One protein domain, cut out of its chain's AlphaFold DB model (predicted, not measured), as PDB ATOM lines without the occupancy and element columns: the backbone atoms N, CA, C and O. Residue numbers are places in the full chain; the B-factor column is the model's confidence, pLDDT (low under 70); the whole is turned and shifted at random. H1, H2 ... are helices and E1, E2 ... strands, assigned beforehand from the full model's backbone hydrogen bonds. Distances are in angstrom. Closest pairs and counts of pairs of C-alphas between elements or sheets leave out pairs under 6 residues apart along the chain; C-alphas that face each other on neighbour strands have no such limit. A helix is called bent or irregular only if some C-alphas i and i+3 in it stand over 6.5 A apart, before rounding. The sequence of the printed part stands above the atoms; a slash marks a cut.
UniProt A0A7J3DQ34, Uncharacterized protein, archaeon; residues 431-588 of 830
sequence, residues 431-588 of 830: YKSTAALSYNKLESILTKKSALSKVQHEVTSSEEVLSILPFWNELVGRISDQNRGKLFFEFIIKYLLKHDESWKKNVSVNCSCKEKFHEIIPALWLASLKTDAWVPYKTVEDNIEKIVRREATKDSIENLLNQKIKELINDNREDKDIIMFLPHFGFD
ATOM      1  N   TYR A 431     212.978 170.064 158.826       94.06
ATOM      2  CA  TYR A 431     212.877 168.624 159.040       94.06
ATOM      3  C   TYR A 431     211.810 168.306 160.084       94.06
ATOM      4  O   TYR A 431     211.673 169.016 161.077       94.06
ATOM      5  N   LYS A 432     211.023 167.254 159.843       93.12
ATOM      6  CA  LYS A 432     209.976 166.774 160.753       93.12
ATOM      7  C   LYS A 432     210.059 165.265 160.936       93.12
ATOM      8  O   LYS A 432     210.597 164.548 160.094       93.12
ATOM      9  N   SER A 433     209.493 164.773 162.031       92.69
ATOM     10  CA  SER A 433     209.320 163.338 162.284       92.69
ATOM     11  C   SER A 433     208.025 162.791 161.684       92.69
ATOM     12  O   SER A 433     207.989 161.627 161.298       92.69
ATOM     13  N   THR A 434     206.988 163.622 161.530       93.12
ATOM     14  CA  THR A 434     205.684 163.218 160.984       93.12
ATOM     15  C   THR A 434     205.203 164.171 159.893       93.12
ATOM     16  O   THR A 434     205.348 165.391 160.006       93.12
ATOM     17  N   ALA A 435     204.596 163.620 158.840       93.44
ATOM     18  CA  ALA A 435     203.968 164.391 157.773       93.44
ATOM     19  C   ALA A 435     202.764 163.661 157.165       93.44
ATOM     20  O   ALA A 435     202.745 162.436 157.053       93.44
ATOM     21  N   ALA A 436     201.773 164.430 156.711       92.88
ATOM     22  CA  ALA A 436     200.636 163.903 155.967       92.88
ATOM     23  C   ALA A 436     200.856 164.076 154.456       92.88
ATOM     24  O   ALA A 436     201.120 165.181 153.980       92.88
ATOM     25  N   LEU A 437     200.715 162.991 153.694       92.38
ATOM     26  CA  LEU A 437     200.947 162.930 152.252       92.38
ATOM     27  C   LEU A 437     199.717 162.378 151.527       92.38
ATOM     28  O   LEU A 437     199.042 161.466 152.005       92.38
ATOM     29  N   SER A 438     199.426 162.910 150.343       92.88
ATOM     30  CA  SER A 438     198.453 162.289 149.442       92.88
ATOM     31  C   SER A 438     199.035 161.014 148.823       92.88
ATOM     32  O   SER A 438     200.254 160.837 148.773       92.88
ATOM     33  N   TYR A 439     198.160 160.145 148.306       91.56
ATOM     34  CA  TYR A 439     198.557 158.935 147.578       91.56
ATOM     35  C   TYR A 439     199.613 159.221 146.492       91.56
ATOM     36  O   TYR A 439     200.685 158.625 146.534       91.56
ATOM     37  N   ASN A 440     199.364 160.189 145.598       90.94
ATOM     38  CA  ASN A 440     200.294 160.533 144.511       90.94
ATOM     39  C   ASN A 440     201.656 161.005 145.047       90.94
ATOM     40  O   ASN A 440     202.698 160.636 144.508       90.94
ATOM     41  N   LYS A 441     201.661 161.808 146.123       93.25
ATOM     42  CA  LYS A 441     202.903 162.309 146.726       93.25
ATOM     43  C   LYS A 441     203.740 161.168 147.280       93.25
ATOM     44  O   LYS A 441     204.918 161.092 146.951       93.25
ATOM     45  N   LEU A 442     203.134 160.275 148.061       91.94
ATOM     46  CA  LEU A 442     203.837 159.124 148.623       91.94
ATOM     47  C   LEU A 442     204.340 158.177 147.522       91.94
ATOM     48  O   LEU A 442     205.499 157.776 147.554       91.94
ATOM     49  N   GLU A 443     203.509 157.883 146.517       92.19
ATOM     50  CA  GLU A 443     203.880 157.044 145.368       92.19
ATOM     51  C   GLU A 443     205.102 157.600 144.620       92.19
ATOM     52  O   GLU A 443     205.996 156.844 144.245       92.19
ATOM     53  N   SER A 444     205.194 158.924 144.471       91.94
ATOM     54  CA  SER A 444     206.281 159.573 143.730       91.94
ATOM     55  C   SER A 444     207.671 159.465 144.378       91.94
ATOM     56  O   SER A 444     208.665 159.707 143.690       91.94
ATOM     57  N   ILE A 445     207.757 159.115 145.666       93.56
ATOM     58  CA  ILE A 445     209.014 159.028 146.435       93.56
ATOM     59  C   ILE A 445     209.287 157.631 147.003       93.56
ATOM     60  O   ILE A 445     210.235 157.464 147.766       93.56
ATOM     61  N   LEU A 446     208.483 156.626 146.648       91.94
ATOM     62  CA  LEU A 446     208.772 155.237 146.999       91.94
ATOM     63  C   LEU A 446     210.016 154.738 146.262       91.94
ATOM     64  O   LEU A 446     210.136 154.890 145.048       91.94
ATOM     65  N   THR A 447     210.903 154.060 146.986       87.75
ATOM     66  CA  THR A 447     212.103 153.440 146.399       87.75
ATOM     67  C   THR A 447     211.884 151.962 146.076       87.75
ATOM     68  O   THR A 447     212.558 151.398 145.214       87.75
ATOM     69  N   LYS A 448     210.889 151.333 146.715       83.00
ATOM     70  CA  LYS A 448     210.443 149.959 146.449       83.00
ATOM     71  C   LYS A 448     208.970 149.940 146.067       83.00
ATOM     72  O   LYS A 448     208.156 150.635 146.668       83.00
ATOM     73  N   LYS A 449     208.616 149.096 145.092       75.81
ATOM     74  CA  LYS A 449     207.213 148.853 144.732       75.81
ATOM     75  C   LYS A 449     206.488 148.217 145.920       75.81
ATOM     76  O   LYS A 449     206.801 147.090 146.290       75.81
ATOM     77  N   SER A 450     205.517 148.932 146.477       75.62
ATOM     78  CA  SER A 450     204.635 148.475 147.552       75.62
ATOM     79  C   SER A 450     203.173 148.740 147.184       75.62
ATOM     80  O   SER A 450     202.868 149.597 146.349       75.62
ATOM     81  N   ALA A 451     202.248 147.974 147.763       77.69
ATOM     82  CA  ALA A 451     200.822 148.162 147.522       77.69
ATOM     83  C   ALA A 451     200.300 149.363 148.333       77.69
ATOM     84  O   ALA A 451     200.045 149.258 149.530       77.69
ATOM     85  N   LEU A 452     200.116 150.513 147.679       83.19
ATOM     86  CA  LEU A 452     199.583 151.723 148.310       83.19
ATOM     87  C   LEU A 452     198.057 151.824 148.178       83.19
ATOM     88  O   LEU A 452     197.489 151.730 147.090       83.19
ATOM     89  N   SER A 453     197.370 152.099 149.288       81.44
ATOM     90  CA  SER A 453     195.951 152.468 149.276       81.44
ATOM     91  C   SER A 453     195.753 153.915 148.811       81.44
ATOM     92  O   SER A 453     196.475 154.805 149.254       81.44
ATOM     93  N   LYS A 454     194.731 154.181 147.985       85.44
ATOM     94  CA  LYS A 454     194.365 155.533 147.506       85.44
ATOM     95  C   LYS A 454     193.668 156.378 148.584       85.44
ATOM     96  O   LYS A 454     192.497 156.720 148.459       85.44
ATOM     97  N   VAL A 455     194.381 156.672 149.665       86.94
ATOM     98  CA  VAL A 455     193.935 157.498 150.801       86.94
ATOM     99  C   VAL A 455     195.011 158.531 151.145       86.94
ATOM    100  O   VAL A 455     196.078 158.547 150.529       86.94
ATOM    101  N   GLN A 456     194.736 159.409 152.109       90.12
ATOM    102  CA  GLN A 456     195.769 160.231 152.734       90.12
ATOM    103  C   GLN A 456     196.575 159.368 153.708       90.12
ATOM    104  O   GLN A 456     196.005 158.616 154.497       90.12
ATOM    105  N   HIS A 457     197.895 159.473 153.629       91.38
ATOM    106  CA  HIS A 457     198.837 158.706 154.430       91.38
ATOM    107  C   HIS A 457     199.490 159.619 155.452       91.38
ATOM    108  O   HIS A 457     199.920 160.720 155.117       91.38
ATOM    109  N   GLU A 458     199.583 159.157 156.688       93.44
ATOM    110  CA  GLU A 458     200.408 159.788 157.710       93.44
ATOM    111  C   GLU A 458     201.683 158.963 157.828       93.44
ATOM    112  O   GLU A 458     201.620 157.767 158.129       93.44
ATOM    113  N   VAL A 459     202.820 159.584 157.508       92.88
ATOM    114  CA  VAL A 459     204.137 158.955 157.591       92.88
ATOM    115  C   VAL A 459     204.886 159.475 158.808       92.88
ATOM    116  O   VAL A 459     204.945 160.685 159.025       92.88
ATOM    117  N   THR A 460     205.474 158.561 159.575       93.44
ATOM    118  CA  THR A 460     206.209 158.861 160.806       93.44
ATOM    119  C   THR A 460     207.567 158.166 160.803       93.44
ATOM    120  O   THR A 460     207.666 156.965 160.547       93.44
ATOM    121  N   SER A 461     208.610 158.919 161.128       92.69
ATOM    122  CA  SER A 461     209.981 158.463 161.342       92.69
ATOM    123  C   SER A 461     210.363 158.597 162.820       92.69
ATOM    124  O   SER A 461     209.804 159.424 163.539       92.69
ATOM    125  N   SER A 462     211.322 157.791 163.283       86.62
ATOM    126  CA  SER A 462     211.875 157.892 164.644       86.62
ATOM    127  C   SER A 462     212.726 159.146 164.858       86.62
ATOM    128  O   SER A 462     212.930 159.557 165.995       86.62
ATOM    129  N   GLU A 463     213.216 159.742 163.773       89.62
ATOM    130  CA  GLU A 463     214.050 160.945 163.760       89.62
ATOM    131  C   GLU A 463     213.408 162.031 162.885       89.62
ATOM    132  O   GLU A 463     212.617 161.735 161.983       89.62
ATOM    133  N   GLU A 464     213.766 163.296 163.117       90.56
ATOM    134  CA  GLU A 464     213.357 164.421 162.268       90.56
ATOM    135  C   GLU A 464     214.159 164.424 160.963       90.56
ATOM    136  O   GLU A 464     215.122 165.164 160.794       90.56
ATOM    137  N   VAL A 465     213.774 163.547 160.038       93.44
ATOM    138  CA  VAL A 465     214.459 163.360 158.748       93.44
ATOM    139  C   VAL A 465     213.580 163.714 157.553       93.44
ATOM    140  O   VAL A 465     214.090 163.809 156.442       93.44
ATOM    141  N   LEU A 466     212.274 163.926 157.751       94.94
ATOM    142  CA  LEU A 466     211.349 164.265 156.670       94.94
ATOM    143  C   LEU A 466     211.511 165.739 156.299       94.94
ATOM    144  O   LEU A 466     211.073 166.619 157.038       94.94
ATOM    145  N   SER A 467     212.141 165.999 155.157       96.50
ATOM    146  CA  SER A 467     212.498 167.342 154.702       96.50
ATOM    147  C   SER A 467     211.354 168.008 153.938       96.50
ATOM    148  O   SER A 467     210.813 167.451 152.980       96.50
ATOM    149  N   ILE A 468     210.969 169.215 154.347       94.81
ATOM    150  CA  ILE A 468     209.802 169.944 153.846       94.81
ATOM    151  C   ILE A 468     210.194 171.392 153.547       94.81
ATOM    152  O   ILE A 468     210.885 172.045 154.325       94.81
ATOM    153  N   LEU A 469     209.678 171.934 152.443       94.94
ATOM    154  CA  LEU A 469     209.660 173.377 152.223       94.94
ATOM    155  C   LEU A 469     208.413 173.979 152.893       94.94
ATOM    156  O   LEU A 469     207.291 173.636 152.502       94.94
ATOM    157  N   PRO A 470     208.572 174.857 153.898       93.56
ATOM    158  CA  PRO A 470     207.439 175.471 154.574       93.56
ATOM    159  C   PRO A 470     206.645 176.350 153.602       93.56
ATOM    160  O   PRO A 470     207.187 176.868 152.627       93.56
ATOM    161  N   PHE A 471     205.346 176.512 153.869       94.00
ATOM    162  CA  PHE A 471     204.416 177.319 153.061       94.00
ATOM    163  C   PHE A 471     204.329 176.917 151.576       94.00
ATOM    164  O   PHE A 471     204.033 177.753 150.725       94.00
ATOM    165  N   TRP A 472     204.532 175.633 151.259       93.44
ATOM    166  CA  TRP A 472     204.545 175.113 149.885       93.44
ATOM    167  C   TRP A 472     203.391 175.613 148.996       93.44
ATOM    168  O   TRP A 472     203.623 176.076 147.883       93.44
ATOM    169  N   ASN A 473     202.150 175.582 149.492       92.25
ATOM    170  CA  ASN A 473     200.983 176.022 148.717       92.25
ATOM    171  C   ASN A 473     201.042 177.518 148.358       92.25
ATOM    172  O   ASN A 473     200.620 177.909 147.271       92.25
ATOM    173  N   GLU A 474     201.565 178.354 149.256       93.25
ATOM    174  CA  GLU A 474     201.726 179.793 149.026       93.25
ATOM    175  C   GLU A 474     202.894 180.066 148.070       93.25
ATOM    176  O   GLU A 474     202.766 180.902 147.174       93.25
ATOM    177  N   LEU A 475     203.988 179.307 148.210       92.31
ATOM    178  CA  LEU A 475     205.141 179.342 147.310       92.31
ATOM    179  C   LEU A 475     204.721 179.000 145.875       92.31
ATOM    180  O   LEU A 475     204.899 179.812 144.969       92.31
ATOM    181  N   VAL A 476     204.083 177.842 145.658       91.19
ATOM    182  CA  VAL A 476     203.579 177.438 144.330       91.19
ATOM    183  C   VAL A 476     202.529 178.431 143.828       91.19
ATOM    184  O   VAL A 476     202.504 178.782 142.646       91.19
ATOM    185  N   GLY A 477     201.707 178.957 144.739       89.12
ATOM    186  CA  GLY A 477     200.754 180.035 144.493       89.12
ATOM    187  C   GLY A 477     201.370 181.287 143.862       89.12
ATOM    188  O   GLY A 477     200.713 181.917 143.030       89.12
ATOM    189  N   ARG A 478     202.624 181.627 144.186       90.31
ATOM    190  CA  ARG A 478     203.339 182.802 143.651       90.31
ATOM    191  C   ARG A 478     204.057 182.570 142.328       90.31
ATOM    192  O   ARG A 478     204.416 183.555 141.676       90.31
ATOM    193  N   ILE A 479     204.232 181.320 141.901       91.50
ATOM    194  CA  ILE A 479     204.844 180.989 140.610       91.50
ATOM    195  C   ILE A 479     203.818 181.264 139.502       91.50
ATOM    196  O   ILE A 479     203.036 180.408 139.089       91.50
ATOM    197  N   SER A 480     203.727 182.526 139.095       84.94
ATOM    198  CA  SER A 480     202.762 183.036 138.112       84.94
ATOM    199  C   SER A 480     203.291 183.039 136.681       84.94
ATOM    200  O   SER A 480     202.509 183.018 135.737       84.94
ATOM    201  N   ASP A 481     204.610 183.082 136.517       89.31
ATOM    202  CA  ASP A 481     205.277 183.338 135.246       89.31
ATOM    203  C   ASP A 481     206.607 182.583 135.149       89.31
ATOM    204  O   ASP A 481     207.154 182.103 136.146       89.31
ATOM    205  N   GLN A 482     207.143 182.503 133.929       89.19
ATOM    206  CA  GLN A 482     208.388 181.789 133.648       89.19
ATOM    207  C   GLN A 482     209.604 182.336 134.404       89.19
ATOM    208  O   GLN A 482     210.499 181.551 134.701       89.19
ATOM    209  N   ASN A 483     209.667 183.628 134.743       90.69
ATOM    210  CA  ASN A 483     210.817 184.173 135.468       90.69
ATOM    211  C   ASN A 483     210.829 183.661 136.909       90.69
ATOM    212  O   ASN A 483     211.852 183.160 137.368       90.69
ATOM    213  N   ARG A 484     209.680 183.694 137.595       91.44
ATOM    214  CA  ARG A 484     209.552 183.116 138.942       91.44
ATOM    215  C   ARG A 484     209.716 181.602 138.947       91.44
ATOM    216  O   ARG A 484     210.334 181.069 139.859       91.44
ATOM    217  N   GLY A 485     209.216 180.911 137.921       93.19
ATOM    218  CA  GLY A 485     209.440 179.471 137.771       93.19
ATOM    219  C   GLY A 485     210.927 179.130 137.626       93.19
ATOM    220  O   GLY A 485     211.414 178.229 138.303       93.19
ATOM    221  N   LYS A 486     211.667 179.891 136.805       92.81
ATOM    222  CA  LYS A 486     213.126 179.753 136.662       92.81
ATOM    223  C   LYS A 486     213.847 180.042 137.972       92.81
ATOM    224  O   LYS A 486     214.716 179.269 138.348       92.81
ATOM    225  N   LEU A 487     213.462 181.110 138.671       94.38
ATOM    226  CA  LEU A 487     214.033 181.479 139.966       94.38
ATOM    227  C   LEU A 487     213.812 180.381 141.014       94.38
ATOM    228  O   LEU A 487     214.730 180.054 141.760       94.38
ATOM    229  N   PHE A 488     212.622 179.776 141.045       95.62
ATOM    230  CA  PHE A 488     212.330 178.663 141.941       95.62
ATOM    231  C   PHE A 488     213.168 177.433 141.593       95.62
ATOM    232  O   PHE A 488     213.791 176.852 142.473       95.62
ATOM    233  N   PHE A 489     213.249 177.064 140.315       93.81
ATOM    234  CA  PHE A 489     214.074 175.935 139.889       93.81
ATOM    235  C   PHE A 489     215.570 176.176 140.156       93.81
ATOM    236  O   PHE A 489     216.277 175.272 140.599       93.81
ATOM    237  N   GLU A 490     216.043 177.413 139.976       92.62
ATOM    238  CA  GLU A 490     217.394 177.832 140.358       92.62
ATOM    239  C   GLU A 490     217.613 177.698 141.872       92.62
ATOM    240  O   GLU A 490     218.651 177.182 142.278       92.62
ATOM    241  N   PHE A 491     216.642 178.092 142.703       94.94
ATOM    242  CA  PHE A 491     216.693 177.900 144.156       94.94
ATOM    243  C   PHE A 491     216.826 176.418 144.531       94.94
ATOM    244  O   PHE A 491     217.667 176.074 145.364       94.94
ATOM    245  N   ILE A 492     216.064 175.526 143.885       94.56
ATOM    246  CA  ILE A 492     216.200 174.081 144.111       94.56
ATOM    247  C   ILE A 492     217.635 173.631 143.810       94.56
ATOM    248  O   ILE A 492     218.287 173.046 144.669       94.56
ATOM    249  N   ILE A 493     218.142 173.943 142.614       91.94
ATOM    250  CA  ILE A 493     219.441 173.446 142.141       91.94
ATOM    251  C   ILE A 493     220.603 174.044 142.932       91.94
ATOM    252  O   ILE A 493     221.491 173.323 143.379       91.94
ATOM    253  N   LYS A 494     220.626 175.370 143.096       90.06
ATOM    254  CA  LYS A 494     221.779 176.069 143.675       90.06
ATOM    255  C   LYS A 494     221.809 176.023 145.194       90.06
ATOM    256  O   LYS A 494     222.896 176.136 145.756       90.06
ATOM    257  N   TYR A 495     220.654 175.894 145.843       92.75
ATOM    258  CA  TYR A 495     220.565 175.896 147.296       92.75
ATOM    259  C   TYR A 495     220.119 174.540 147.851       92.75
ATOM    260  O   TYR A 495     220.912 173.908 148.549       92.75
ATOM    261  N   LEU A 496     218.913 174.053 147.528       93.56
ATOM    262  CA  LEU A 496     218.380 172.852 148.191       93.56
ATOM    263  C   LEU A 496     219.176 171.582 147.904       93.56
ATOM    264  O   LEU A 496     219.445 170.849 148.850       93.56
ATOM    265  N   LEU A 497     219.594 171.331 146.658       92.88
ATOM    266  CA  LEU A 497     220.352 170.109 146.342       92.88
ATOM    267  C   LEU A 497     221.641 169.996 147.163       92.88
ATOM    268  O   LEU A 497     221.987 168.896 147.581       92.88
ATOM    269  N   LYS A 498     222.284 171.136 147.446       89.81
ATOM    270  CA  LYS A 498     223.547 171.224 148.193       89.81
ATOM    271  C   LYS A 498     223.376 171.183 149.711       89.81
ATOM    272  O   LYS A 498     224.311 170.820 150.416       89.81
ATOM    273  N   HIS A 499     222.226 171.631 150.215       91.00
ATOM    274  CA  HIS A 499     221.991 171.811 151.654       91.00
ATOM    275  C   HIS A 499     221.070 170.750 152.255       91.00
ATOM    276  O   HIS A 499     220.974 170.661 153.477       91.00
ATOM    277  N   ASP A 500     220.418 169.934 151.429       94.12
ATOM    278  CA  ASP A 500     219.577 168.838 151.881       94.12
ATOM    279  C   ASP A 500     220.014 167.511 151.266       94.12
ATOM    280  O   ASP A 500     219.673 167.188 150.142       94.12
ATOM    281  N   GLU A 501     220.711 166.680 152.029       93.00
ATOM    282  CA  GLU A 501     221.136 165.352 151.567       93.00
ATOM    283  C   GLU A 501     220.001 164.309 151.594       93.00
ATOM    284  O   GLU A 501     220.195 163.159 151.194       93.00
ATOM    285  N   SER A 502     218.807 164.669 152.083       93.19
ATOM    286  CA  SER A 502     217.695 163.725 152.238       93.19
ATOM    287  C   SER A 502     217.164 163.194 150.902       93.19
ATOM    288  O   SER A 502     216.671 162.072 150.861       93.19
ATOM    289  N   TRP A 503     217.314 163.928 149.792       93.94
ATOM    290  CA  TRP A 503     216.844 163.470 148.475       93.94
ATOM    291  C   TRP A 503     217.712 162.359 147.858       93.94
ATOM    292  O   TRP A 503     217.247 161.663 146.960       93.94
ATOM    293  N   LYS A 504     218.939 162.158 148.361       91.56
ATOM    294  CA  LYS A 504     219.868 161.097 147.920       91.56
ATOM    295  C   LYS A 504     219.787 159.828 148.773       91.56
ATOM    296  O   LYS A 504     220.476 158.848 148.496       91.56
ATOM    297  N   LYS A 505     219.012 159.863 149.857       91.62
ATOM    298  CA  LYS A 505     218.951 158.803 150.867       91.62
ATOM    299  C   LYS A 505     217.603 158.100 150.832       91.62
ATOM    300  O   LYS A 505     216.603 158.654 150.392       91.62
ATOM    301  N   ASN A 506     217.589 156.901 151.399       93.19
ATOM    302  CA  ASN A 506     216.373 156.144 151.645       93.19
ATOM    303  C   ASN A 506     216.155 156.034 153.151       93.19
ATOM    304  O   ASN A 506     217.107 155.807 153.902       93.19
ATOM    305  N   VAL A 507     214.906 156.143 153.591       92.62
ATOM    306  CA  VAL A 507     214.525 155.891 154.981       92.62
ATOM    307  C   VAL A 507     213.287 155.007 155.042       92.62
ATOM    308  O   VAL A 507     212.389 155.106 154.206       92.62
ATOM    309  N   SER A 508     213.242 154.132 156.045       92.50
ATOM    310  CA  SER A 508     212.051 153.350 156.367       92.50
ATOM    311  C   SER A 508     211.146 154.161 157.291       92.50
ATOM    312  O   SER A 508     211.555 154.514 158.394       92.50
ATOM    313  N   VAL A 509     209.913 154.426 156.868       91.88
ATOM    314  CA  VAL A 509     208.905 155.158 157.649       91.88
ATOM    315  C   VAL A 509     207.738 154.264 158.025       91.88
ATOM    316  O   VAL A 509     207.347 153.382 157.257       91.88
ATOM    317  N   ASN A 510     207.149 154.531 159.187       92.00
ATOM    318  CA  ASN A 510     205.843 154.003 159.549       92.00
ATOM    319  C   ASN A 510     204.762 154.747 158.770       92.00
ATOM    320  O   ASN A 510     204.820 155.966 158.660       92.00
ATOM    321  N   CYS A 511     203.767 154.030 158.272       90.56
ATOM    322  CA  CYS A 511     202.645 154.582 157.530       90.56
ATOM    323  C   CYS A 511     201.323 154.150 158.167       90.56
ATOM    324  O   CYS A 511     201.184 153.009 158.612       90.56
ATOM    325  N   SER A 512     200.325 155.034 158.156       90.12
ATOM    326  CA  SER A 512     198.965 154.726 158.618       90.12
ATOM    327  C   SER A 512     198.215 153.701 157.746       90.12
ATOM    328  O   SER A 512     197.110 153.279 158.096       90.12
ATOM    329  N   CYS A 513     198.791 153.274 156.616       85.69
ATOM    330  CA  CYS A 513     198.200 152.289 155.716       85.69
ATOM    331  C   CYS A 513     198.396 150.832 156.194       85.69
ATOM    332  O   CYS A 513     199.076 150.542 157.178       85.69
ATOM    333  N   LYS A 514     197.812 149.874 155.461       76.38
ATOM    334  CA  LYS A 514     197.853 148.441 155.812       76.38
ATOM    335  C   LYS A 514     199.259 147.829 155.829       76.38
ATOM    336  O   LYS A 514     199.503 146.944 156.642       76.38
ATOM    337  N   GLU A 515     200.154 148.283 154.955       71.94
ATOM    338  CA  GLU A 515     201.531 147.773 154.844       71.94
ATOM    339  C   GLU A 515     202.418 148.217 156.021       71.94
ATOM    340  O   GLU A 515     203.476 147.632 156.230       71.94
ATOM    341  N   LYS A 516     201.967 149.195 156.826       80.19
ATOM    342  CA  LYS A 516     202.618 149.785 158.012       80.19
ATOM    343  C   LYS A 516     204.011 150.384 157.809       80.19
ATOM    344  O   LYS A 516     204.326 151.320 158.530       80.19
ATOM    345  N   PHE A 517     204.817 149.910 156.864       88.94
ATOM    346  CA  PHE A 517     206.181 150.361 156.610       88.94
ATOM    347  C   PHE A 517     206.410 150.624 155.123       88.94
ATOM    348  O   PHE A 517     206.024 149.825 154.267       88.94
ATOM    349  N   HIS A 518     207.081 151.728 154.812       90.50
ATOM    350  CA  HIS A 518     207.487 152.076 153.453       90.50
ATOM    351  C   HIS A 518     208.928 152.566 153.430       90.50
ATOM    352  O   HIS A 518     209.358 153.263 154.343       90.50
ATOM    353  N   GLU A 519     209.653 152.238 152.364       93.12
ATOM    354  CA  GLU A 519     210.964 152.819 152.093       93.12
ATOM    355  C   GLU A 519     210.786 153.983 151.112       93.12
ATOM    356  O   GLU A 519     210.298 153.793 149.992       93.12
ATOM    357  N   ILE A 520     211.114 155.190 151.570       94.25
ATOM    358  CA  ILE A 520     210.896 156.435 150.830       94.25
ATOM    359  C   ILE A 520     212.177 157.254 150.731       94.25
ATOM    360  O   ILE A 520     213.079 157.120 151.560       94.25
ATOM    361  N   ILE A 521     212.200 158.167 149.765       95.12
ATOM    362  CA  ILE A 521     213.098 159.320 149.766       95.12
ATOM    363  C   ILE A 521     212.524 160.364 150.747       95.12
ATOM    364  O   ILE A 521     211.427 160.872 150.504       95.12
ATOM    365  N   PRO A 522     213.214 160.707 151.855       94.88
ATOM    366  CA  PRO A 522     212.683 161.595 152.896       94.88
ATOM    367  C   PRO A 522     212.484 163.063 152.479       94.88
ATOM    368  O   PRO A 522     211.882 163.830 153.232       94.88
ATOM    369  N   ALA A 523     212.953 163.467 151.296       96.38
ATOM    370  CA  ALA A 523     212.715 164.789 150.718       96.38
ATOM    371  C   ALA A 523     211.250 164.967 150.275       96.38
ATOM    372  O   ALA A 523     210.899 164.811 149.108       96.38
ATOM    373  N   LEU A 524     210.356 165.338 151.192       95.81
ATOM    374  CA  LEU A 524     208.933 165.545 150.886       95.81
ATOM    375  C   LEU A 524     208.686 166.765 149.986       95.81
ATOM    376  O   LEU A 524     207.678 166.828 149.269       95.81
ATOM    377  N   TRP A 525     209.607 167.730 149.979       95.44
ATOM    378  CA  TRP A 525     209.598 168.792 148.975       95.44
ATOM    379  C   TRP A 525     209.790 168.235 147.556       95.44
ATOM    380  O   TRP A 525     209.152 168.748 146.643       95.44
ATOM    381  N   LEU A 526     210.558 167.151 147.358       95.50
ATOM    382  CA  LEU A 526     210.716 166.492 146.054       95.50
ATOM    383  C   LEU A 526     209.411 165.823 145.611       95.50
ATOM    384  O   LEU A 526     209.017 165.957 144.455       95.50
ATOM    385  N   ALA A 527     208.694 165.168 146.531       94.38
ATOM    386  CA  ALA A 527     207.368 164.616 146.239       94.38
ATOM    387  C   ALA A 527     206.420 165.693 145.700       94.38
ATOM    388  O   ALA A 527     205.738 165.508 144.692       94.38
ATOM    389  N   SER A 528     206.407 166.849 146.366       94.81
ATOM    390  CA  SER A 528     205.573 167.982 145.968       94.81
ATOM    391  C   SER A 528     206.053 168.600 144.650       94.81
ATOM    392  O   SER A 528     205.237 168.909 143.790       94.81
ATOM    393  N   LEU A 529     207.366 168.685 144.436       94.69
ATOM    394  CA  LEU A 529     207.966 169.183 143.199       94.69
ATOM    395  C   LEU A 529     207.624 168.316 141.976       94.69
ATOM    396  O   LEU A 529     207.471 168.849 140.881       94.69
ATOM    397  N   LYS A 530     207.494 166.996 142.154       93.50
ATOM    398  CA  LYS A 530     207.128 166.053 141.085       93.50
ATOM    399  C   LYS A 530     205.634 166.048 140.770       93.50
ATOM    400  O   LYS A 530     205.267 165.856 139.619       93.50
ATOM    401  N   THR A 531     204.787 166.202 141.788       92.50
ATOM    402  CA  THR A 531     203.345 165.917 141.673       92.50
ATOM    403  C   THR A 531     202.454 167.150 141.637       92.50
ATOM    404  O   THR A 531     201.352 167.075 141.104       92.50
ATOM    405  N   ASP A 532     202.888 168.285 142.187       93.69
ATOM    406  CA  ASP A 532     202.074 169.495 142.182       93.69
ATOM    407  C   ASP A 532     202.320 170.314 140.907       93.69
ATOM    408  O   ASP A 532     203.435 170.406 140.388       93.69
ATOM    409  N   ALA A 533     201.270 170.962 140.402       92.62
ATOM    410  CA  ALA A 533     201.363 171.818 139.226       92.62
ATOM    411  C   ALA A 533     201.968 173.185 139.587       92.62
ATOM    412  O   ALA A 533     201.255 174.110 139.986       92.62
ATOM    413  N   TRP A 534     203.285 173.324 139.428       93.75
ATOM    414  CA  TRP A 534     204.017 174.560 139.719       93.75
ATOM    415  C   TRP A 534     204.738 175.152 138.506       93.75
ATOM    416  O   TRP A 534     205.043 176.343 138.520       93.75
ATOM    417  N   VAL A 535     204.992 174.370 137.450       93.75
ATOM    418  CA  VAL A 535     205.766 174.828 136.289       93.75
ATOM    419  C   VAL A 535     204.889 175.715 135.399       93.75
ATOM    420  O   VAL A 535     203.894 175.230 134.852       93.75
ATOM    421  N   PRO A 536     205.221 177.005 135.222       90.94
ATOM    422  CA  PRO A 536     204.478 177.904 134.348       90.94
ATOM    423  C   PRO A 536     204.746 177.545 132.882       90.94
ATOM    424  O   PRO A 536     205.868 177.666 132.391       90.94
ATOM    425  N   TYR A 537     203.699 177.126 132.177       85.75
ATOM    426  CA  TYR A 537     203.752 176.663 130.796       85.75
ATOM    427  C   TYR A 537     202.926 177.590 129.902       85.75
ATOM    428  O   TYR A 537     201.745 177.828 130.164       85.75
ATOM    429  N   LYS A 538     203.542 178.125 128.844       81.38
ATOM    430  CA  LYS A 538     202.844 178.976 127.870       81.38
ATOM    431  C   LYS A 538     202.017 178.109 126.924       81.38
ATOM    432  O   LYS A 538     202.560 177.258 126.224       81.38
ATOM    433  N   THR A 539     200.711 178.341 126.889       77.75
ATOM    434  CA  THR A 539     199.776 177.717 125.944       77.75
ATOM    435  C   THR A 539     199.089 178.790 125.111       77.75
ATOM    436  O   THR A 539     198.750 179.850 125.633       77.75
ATOM    437  N   VAL A 540     198.862 178.509 123.830       74.50
ATOM    438  CA  VAL A 540     198.046 179.355 122.952       74.50
ATOM    439  C   VAL A 540     196.676 178.694 122.830       74.50
ATOM    440  O   VAL A 540     196.554 177.651 122.194       74.50
ATOM    441  N   GLU A 541     195.667 179.281 123.470       67.50
ATOM    442  CA  GLU A 541     194.251 178.931 123.295       67.50
ATOM    443  C   GLU A 541     193.562 180.132 122.630       67.50
ATOM    444  O   GLU A 541     193.760 181.267 123.058       67.50
ATOM    445  N   ASP A 542     192.805 179.909 121.551       64.19
ATOM    446  CA  ASP A 542     192.028 180.943 120.841       64.19
ATOM    447  C   ASP A 542     192.813 182.213 120.431       64.19
ATOM    448  O   ASP A 542     192.307 183.330 120.521       64.19
ATOM    449  N   ASN A 543     194.063 182.062 119.966       66.69
ATOM    450  CA  ASN A 543     194.994 183.164 119.642       66.69
ATOM    451  C   ASN A 543     195.363 184.081 120.830       66.69
ATOM    452  O   ASN A 543     195.913 185.163 120.620       66.69
ATOM    453  N   ILE A 544     195.113 183.650 122.069       65.38
ATOM    454  CA  ILE A 544     195.516 184.352 123.290       65.38
ATOM    455  C   ILE A 544     196.578 183.511 124.006       65.38
ATOM    456  O   ILE A 544     196.362 182.347 124.348       65.38
ATOM    457  N   GLU A 545     197.752 184.100 124.246       74.00
ATOM    458  CA  GLU A 545     198.764 183.476 125.100       74.00
ATOM    459  C   GLU A 545     198.270 183.447 126.551       74.00
ATOM    460  O   GLU A 545     198.043 184.487 127.173       74.00
ATOM    461  N   LYS A 546     198.142 182.245 127.109       81.56
ATOM    462  CA  LYS A 546     197.795 182.018 128.512       81.56
ATOM    463  C   LYS A 546     198.879 181.184 129.178       81.56
ATOM    464  O   LYS A 546     199.379 180.218 128.607       81.56
ATOM    465  N   ILE A 547     199.239 181.549 130.405       81.12
ATOM    466  CA  ILE A 547     200.147 180.752 131.233       81.12
ATOM    467  C   ILE A 547     199.296 179.832 132.106       81.12
ATOM    468  O   ILE A 547     198.460 180.297 132.880       81.12
ATOM    469  N   VAL A 548     199.517 178.526 131.983       86.69
ATOM    470  CA  VAL A 548     198.912 177.497 132.838       86.69
ATOM    471  C   VAL A 548     199.998 176.800 133.643       86.69
ATOM    472  O   VAL A 548     201.124 176.650 133.175       86.69
ATOM    473  N   ARG A 549     199.682 176.367 134.864       88.75
ATOM    474  CA  ARG A 549     200.620 175.581 135.672       88.75
ATOM    475  C   ARG A 549     200.512 174.108 135.307       88.75
ATOM    476  O   ARG A 549     199.405 173.586 135.197       88.75
ATOM    477  N   ARG A 550     201.653 173.447 135.136       90.44
ATOM    478  CA  ARG A 550     201.761 172.008 134.871       90.44
ATOM    479  C   ARG A 550     202.695 171.343 135.877       90.44
ATOM    480  O   ARG A 550     203.478 172.015 136.550       90.44
ATOM    481  N   GLU A 551     202.584 170.024 135.981       92.06
ATOM    482  CA  GLU A 551     203.534 169.187 136.716       92.06
ATOM    483  C   GLU A 551     204.934 169.279 136.088       92.06
ATOM    484  O   GLU A 551     205.091 169.622 134.906       92.06
ATOM    485  N   ALA A 552     205.958 168.985 136.886       92.44
ATOM    486  CA  ALA A 552     207.336 168.958 136.421       92.44
ATOM    487  C   ALA A 552     207.613 167.665 135.641       92.44
ATOM    488  O   ALA A 552     207.821 166.597 136.212       92.44
ATOM    489  N   THR A 553     207.630 167.781 134.317       92.56
ATOM    490  CA  THR A 553     208.019 166.738 133.367       92.56
ATOM    491  C   THR A 553     209.202 167.237 132.544       92.56
ATOM    492  O   THR A 553     209.480 168.438 132.524       92.56
ATOM    493  N   LYS A 554     209.883 166.340 131.826       91.31
ATOM    494  CA  LYS A 554     210.956 166.699 130.889       91.31
ATOM    495  C   LYS A 554     210.559 167.881 129.999       91.31
ATOM    496  O   LYS A 554     211.230 168.908 130.014       91.31
ATOM    497  N   ASP A 555     209.420 167.773 129.319       88.94
ATOM    498  CA  ASP A 555     208.939 168.799 128.389       88.94
ATOM    499  C   ASP A 555     208.629 170.134 129.085       88.94
ATOM    500  O   ASP A 555     208.937 171.205 128.555       88.94
ATOM    501  N   SER A 556     208.018 170.104 130.277       90.88
ATOM    502  CA  SER A 556     207.660 171.339 130.986       90.88
ATOM    503  C   SER A 556     208.885 172.045 131.568       90.88
ATOM    504  O   SER A 556     208.967 173.272 131.492       90.88
ATOM    505  N   ILE A 557     209.872 171.295 132.066       91.44
ATOM    506  CA  ILE A 557     211.150 171.835 132.548       91.44
ATOM    507  C   ILE A 557     212.007 172.354 131.385       91.44
ATOM    508  O   ILE A 557     212.570 173.445 131.479       91.44
ATOM    509  N   GLU A 558     212.072 171.644 130.255       89.19
ATOM    510  CA  GLU A 558     212.757 172.140 129.053       89.19
ATOM    511  C   GLU A 558     212.119 173.433 128.529       89.19
ATOM    512  O   GLU A 558     212.838 174.372 128.169       89.19
ATOM    513  N   ASN A 559     210.784 173.531 128.543       88.56
ATOM    514  CA  ASN A 559     210.074 174.763 128.203       88.56
ATOM    515  C   ASN A 559     210.396 175.896 129.188       88.56
ATOM    516  O   ASN A 559     210.686 177.012 128.757       88.56
ATOM    517  N   LEU A 560     210.406 175.605 130.494       90.44
ATOM    518  CA  LEU A 560     210.759 176.571 131.533       90.44
ATOM    519  C   LEU A 560     212.160 177.144 131.311       90.44
ATOM    520  O   LEU A 560     212.364 178.343 131.468       90.44
ATOM    521  N   LEU A 561     213.116 176.309 130.908       88.38
ATOM    522  CA  LEU A 561     214.500 176.702 130.649       88.38
ATOM    523  C   LEU A 561     214.729 177.256 129.235       88.38
ATOM    524  O   LEU A 561     215.864 177.579 128.895       88.38
ATOM    525  N   ASN A 562     213.692 177.390 128.400       84.75
ATOM    526  CA  ASN A 562     213.821 177.763 126.986       84.75
ATOM    527  C   ASN A 562     214.836 176.879 126.228       84.75
ATOM    528  O   ASN A 562     215.676 177.394 125.493       84.75
ATOM    529  N   GLN A 563     214.795 175.560 126.446       77.94
ATOM    530  CA  GLN A 563     215.703 174.564 125.847       77.94
ATOM    531  C   GLN A 563     217.194 174.717 126.220       77.94
ATOM    532  O   GLN A 563     218.063 174.088 125.615       77.94
ATOM    533  N   LYS A 564     217.525 175.487 127.265       85.44
ATOM    534  CA  LYS A 564     218.906 175.711 127.740       85.44
ATOM    535  C   LYS A 564     219.379 174.686 128.782       85.44
ATOM    536  O   LYS A 564     220.157 175.011 129.674       85.44
ATOM    537  N   ILE A 565     218.955 173.425 128.668       84.94
ATOM    538  CA  ILE A 565     219.351 172.366 129.618       84.94
ATOM    539  C   ILE A 565     220.874 172.133 129.632       84.94
ATOM    540  O   ILE A 565     221.461 171.899 130.683       84.94
ATOM    541  N   LYS A 566     221.537 172.279 128.473       84.50
ATOM    542  CA  LYS A 566     222.999 172.147 128.342       84.50
ATOM    543  C   LYS A 566     223.752 173.255 129.086       84.50
ATOM    544  O   LYS A 566     224.780 172.973 129.691       84.50
ATOM    545  N   GLU A 567     223.237 174.487 129.061       85.62
ATOM    546  CA  GLU A 567     223.810 175.611 129.817       85.62
ATOM    547  C   GLU A 567     223.697 175.341 131.318       85.62
ATOM    548  O   GLU A 567     224.690 175.423 132.030       85.62
ATOM    549  N   LEU A 568     222.523 174.896 131.776       85.94
ATOM    550  CA  LEU A 568     222.290 174.565 133.178       85.94
ATOM    551  C   LEU A 568     223.234 173.463 133.693       85.94
ATOM    552  O   LEU A 568     223.780 173.587 134.789       85.94
ATOM    553  N   ILE A 569     223.439 172.396 132.912       86.06
ATOM    554  CA  ILE A 569     224.385 171.325 133.264       86.06
ATOM    555  C   ILE A 569     225.819 171.864 133.276       86.06
ATOM    556  O   ILE A 569     226.577 171.542 134.182       86.06
ATOM    557  N   ASN A 570     226.197 172.712 132.316       85.38
ATOM    558  CA  ASN A 570     227.528 173.317 132.289       85.38
ATOM    559  C   ASN A 570     227.785 174.229 133.501       85.38
ATOM    560  O   ASN A 570     228.863 174.159 134.090       85.38
ATOM    561  N   ASP A 571     226.799 175.030 133.900       83.88
ATOM    562  CA  ASP A 571     226.888 175.941 135.048       83.88
ATOM    563  C   ASP A 571     227.010 175.195 136.387       83.88
ATOM    564  O   ASP A 571     227.484 175.760 137.370       83.88
ATOM    565  N   ASN A 572     226.616 173.919 136.419       82.12
ATOM    566  CA  ASN A 572     226.700 173.048 137.592       82.12
ATOM    567  C   ASN A 572     227.606 171.828 137.350       82.12
ATOM    568  O   ASN A 572     227.501 170.841 138.061       82.12
ATOM    569  N   ARG A 573     228.515 171.872 136.364       77.19
ATOM    570  CA  ARG A 573     229.300 170.697 135.923       77.19
ATOM    571  C   ARG A 573     230.215 170.082 136.986       77.19
ATOM    572  O   ARG A 573     230.598 168.926 136.862       77.19
ATOM    573  N   GLU A 574     230.609 170.868 137.986       76.25
ATOM    574  CA  GLU A 574     231.431 170.397 139.109       76.25
ATOM    575  C   GLU A 574     230.620 169.535 140.082       76.25
ATOM    576  O   GLU A 574     231.184 168.706 140.795       76.25
ATOM    577  N   ASP A 575     229.298 169.702 140.071       72.19
ATOM    578  CA  ASP A 575     228.355 169.054 140.963       72.19
ATOM    579  C   ASP A 575     227.460 168.092 140.169       72.19
ATOM    580  O   ASP A 575     226.520 168.477 139.466       72.19
ATOM    581  N   LYS A 576     227.774 166.795 140.254       80.69
ATOM    582  CA  LYS A 576     227.043 165.745 139.525       80.69
ATOM    583  C   LYS A 576     225.613 165.545 140.034       80.69
ATOM    584  O   LYS A 576     224.852 164.818 139.392       80.69
ATOM    585  N   ASP A 577     225.225 166.215 141.118       88.19
ATOM    586  CA  ASP A 577     223.886 166.153 141.693       88.19
ATOM    587  C   ASP A 577     222.797 166.516 140.683       88.19
ATOM    588  O   ASP A 577     221.735 165.897 140.670       88.19
ATOM    589  N   ILE A 578     223.064 167.453 139.767       87.81
ATOM    590  CA  ILE A 578     222.072 167.851 138.765       87.81
ATOM    591  C   ILE A 578     221.683 166.700 137.825       87.81
ATOM    592  O   ILE A 578     220.526 166.587 137.419       87.81
ATOM    593  N   ILE A 579     222.630 165.810 137.515       88.31
ATOM    594  CA  ILE A 579     222.408 164.649 136.641       88.31
ATOM    595  C   ILE A 579     221.657 163.549 137.383       88.31
ATOM    596  O   ILE A 579     220.888 162.828 136.760       88.31
ATOM    597  N   MET A 580     221.834 163.444 138.701       89.56
ATOM    598  CA  MET A 580     221.047 162.539 139.545       89.56
ATOM    599  C   MET A 580     219.633 163.073 139.801       89.56
ATOM    600  O   MET A 580     218.702 162.298 139.995       89.56
ATOM    601  N   PHE A 581     219.464 164.394 139.791       92.50
ATOM    602  CA  PHE A 581     218.204 165.049 140.111       92.50
ATOM    603  C   PHE A 581     217.215 165.089 138.936       92.50
ATOM    604  O   PHE A 581     216.033 164.788 139.106       92.50
ATOM    605  N   LEU A 582     217.676 165.436 137.729       92.38
ATOM    606  CA  LEU A 582     216.822 165.560 136.537       92.38
ATOM    607  C   LEU A 582     216.027 164.284 136.159       92.38
ATOM    608  O   LEU A 582     214.877 164.428 135.731       92.38
ATOM    609  N   PRO A 583     216.534 163.048 136.351       93.00
ATOM    610  CA  PRO A 583     215.772 161.818 136.128       93.00
ATOM    611  C   PRO A 583     214.447 161.745 136.891       93.00
ATOM    612  O   PRO A 583     213.487 161.145 136.403       93.00
ATOM    613  N   HIS A 584     214.319 162.433 138.033       91.62
ATOM    614  CA  HIS A 584     213.053 162.509 138.763       91.62
ATOM    615  C   HIS A 584     211.910 163.175 137.973       91.62
ATOM    616  O   HIS A 584     210.752 162.987 138.348       91.62
ATOM    617  N   PHE A 585     212.209 163.889 136.882       92.56
ATOM    618  CA  PHE A 585     211.230 164.520 135.984       92.56
ATOM    619  C   PHE A 585     211.130 163.828 134.611       92.56
ATOM    620  O   PHE A 585     210.476 164.348 133.708       92.56
ATOM    621  N   GLY A 586     211.761 162.662 134.434       89.00
ATOM    622  CA  GLY A 586     211.714 161.893 133.184       89.00
ATOM    623  C   GLY A 586     212.789 162.260 132.157       89.00
ATOM    624  O   GLY A 586     212.631 161.956 130.975       89.00
ATOM    625  N   PHE A 587     213.873 162.918 132.580       92.12
ATOM    626  CA  PHE A 587     215.084 163.002 131.762       92.12
ATOM    627  C   PHE A 587     215.798 161.647 131.749       92.12
ATOM    628  O   PHE A 587     215.863 160.965 132.768       92.12
ATOM    629  N   ASP A 588     216.333 161.266 130.594       90.25
ATOM    630  CA  ASP A 588     217.057 160.008 130.440       90.25
ATOM    631  C   ASP A 588     218.480 160.131 131.012       90.25
ATOM    632  O   ASP A 588     219.225 161.055 130.676       90.25
TER     633      ASP A 588
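AT A GLANCE: This is residues 431 to 588 of the 830 residues of an uncharacterized protein of archaeon (UniProt A0A7J3DQ34). A small, strongly twisted four-stranded sheet makes one end of the body and the hairpin E6 and E7 makes the other, with the short helix H5 in the middle between them. H1 packs on both the sheet and H5, the long kinked H3 runs from the hairpin toward H4, H6 packs on E6 of the hairpin, and after H7 the chain folds back through H8, whose end at Phe 585 comes close to H5; residues 540 to 545 stick out. The 158 printed residues hold eight named helices and seven named strands, in the order E1 H1 E2 E3 H2 H3 H4 E4 E5 H5 E6 E7 H6 H7 H8, class mixed. The whole is compact, with a radius of gyration of the C-alphas of 16.5 A and spans of 50 by 41 by 28 A.

HOW THE PARTS SIT: The larger sheet runs E1, residues 434 to 437, E2, 457 to 460, E4, 507 to 511, and E5, 517 to 520, all antiparallel. Within hydrogen-bond range are N 435 and O 459 at 3.0 A, N 460 and O 510 at 2.8 A, and, in the hairpin E4 and E5, N 509 and O 518 at 2.8 A. H1, residues 439 to 443, is on this sheet at a height of 6.4 A, over none of its strands. H1 touches H5, residues 524 to 531; their closest C-alphas, Lys 441 and Ala 527, are 5.0 A apart. E3, residues 466 to 468, pairs with no named strand; its closest C-alpha to H5 is Ile 468, 5.0 A from that of Trp 525. H2, residues 472 to 478, is near H5, with 6 pairs of C-alphas within 10 A. H3, residues 482 to 499, only just touches H6, residues 554 to 560, through its residues 482 to 486, with 3 pairs of C-alphas within 8 A, the closest Gln 482 and Leu 560 at 6.1 A. H4, residues 501 to 504, is close but not clearly touching H5, with C-alphas Trp 503 and Leu 526 closest at 7.2 A. In the hairpin of E6, residues 535 to 541, and E7, 544 to 550, N 537 and O 548 are 2.8 A apart, within hydrogen-bond range. H7, residues 565 to 571, and H8, 577 to 585, are close but not clearly touching, at a shallow tilt of 22 degrees, opposite ways; C-alphas Ile 569 and Ile 578 are closest, 6.9 A. Every O i to N i+4 pair is within hydrogen-bond range in H1, H2, H5, H6 and H7, but 12 of 14 in H3 and 2 of 5 in H8, which has 4 of 6 O i to N i+3 pairs within range; H4 is too short for an i+4 pair.

IN THESE COORDINATES: E1 begins at C-alpha 434, (205.684, 163.218, 160.984). H3 measures 24.7 A, with a kink of 26 degrees near residue 493, and is only just irregular: C-alphas 494 and 497 are 6.7 A apart. E6 measures 17.8 A, E7 18.0 A and H8 14.0 A, ending at C-alpha 585, (211.230, 164.520, 135.984).

THE WHOLE: The C-alphas farthest apart, Ser 462 and Asn 543, are 54.3 A apart. The printed part has no cut; its one long link, H1 to E2, has 13 residues. Mean pLDDT of the printed part is 89.0, with residues 541 to 544 under 70.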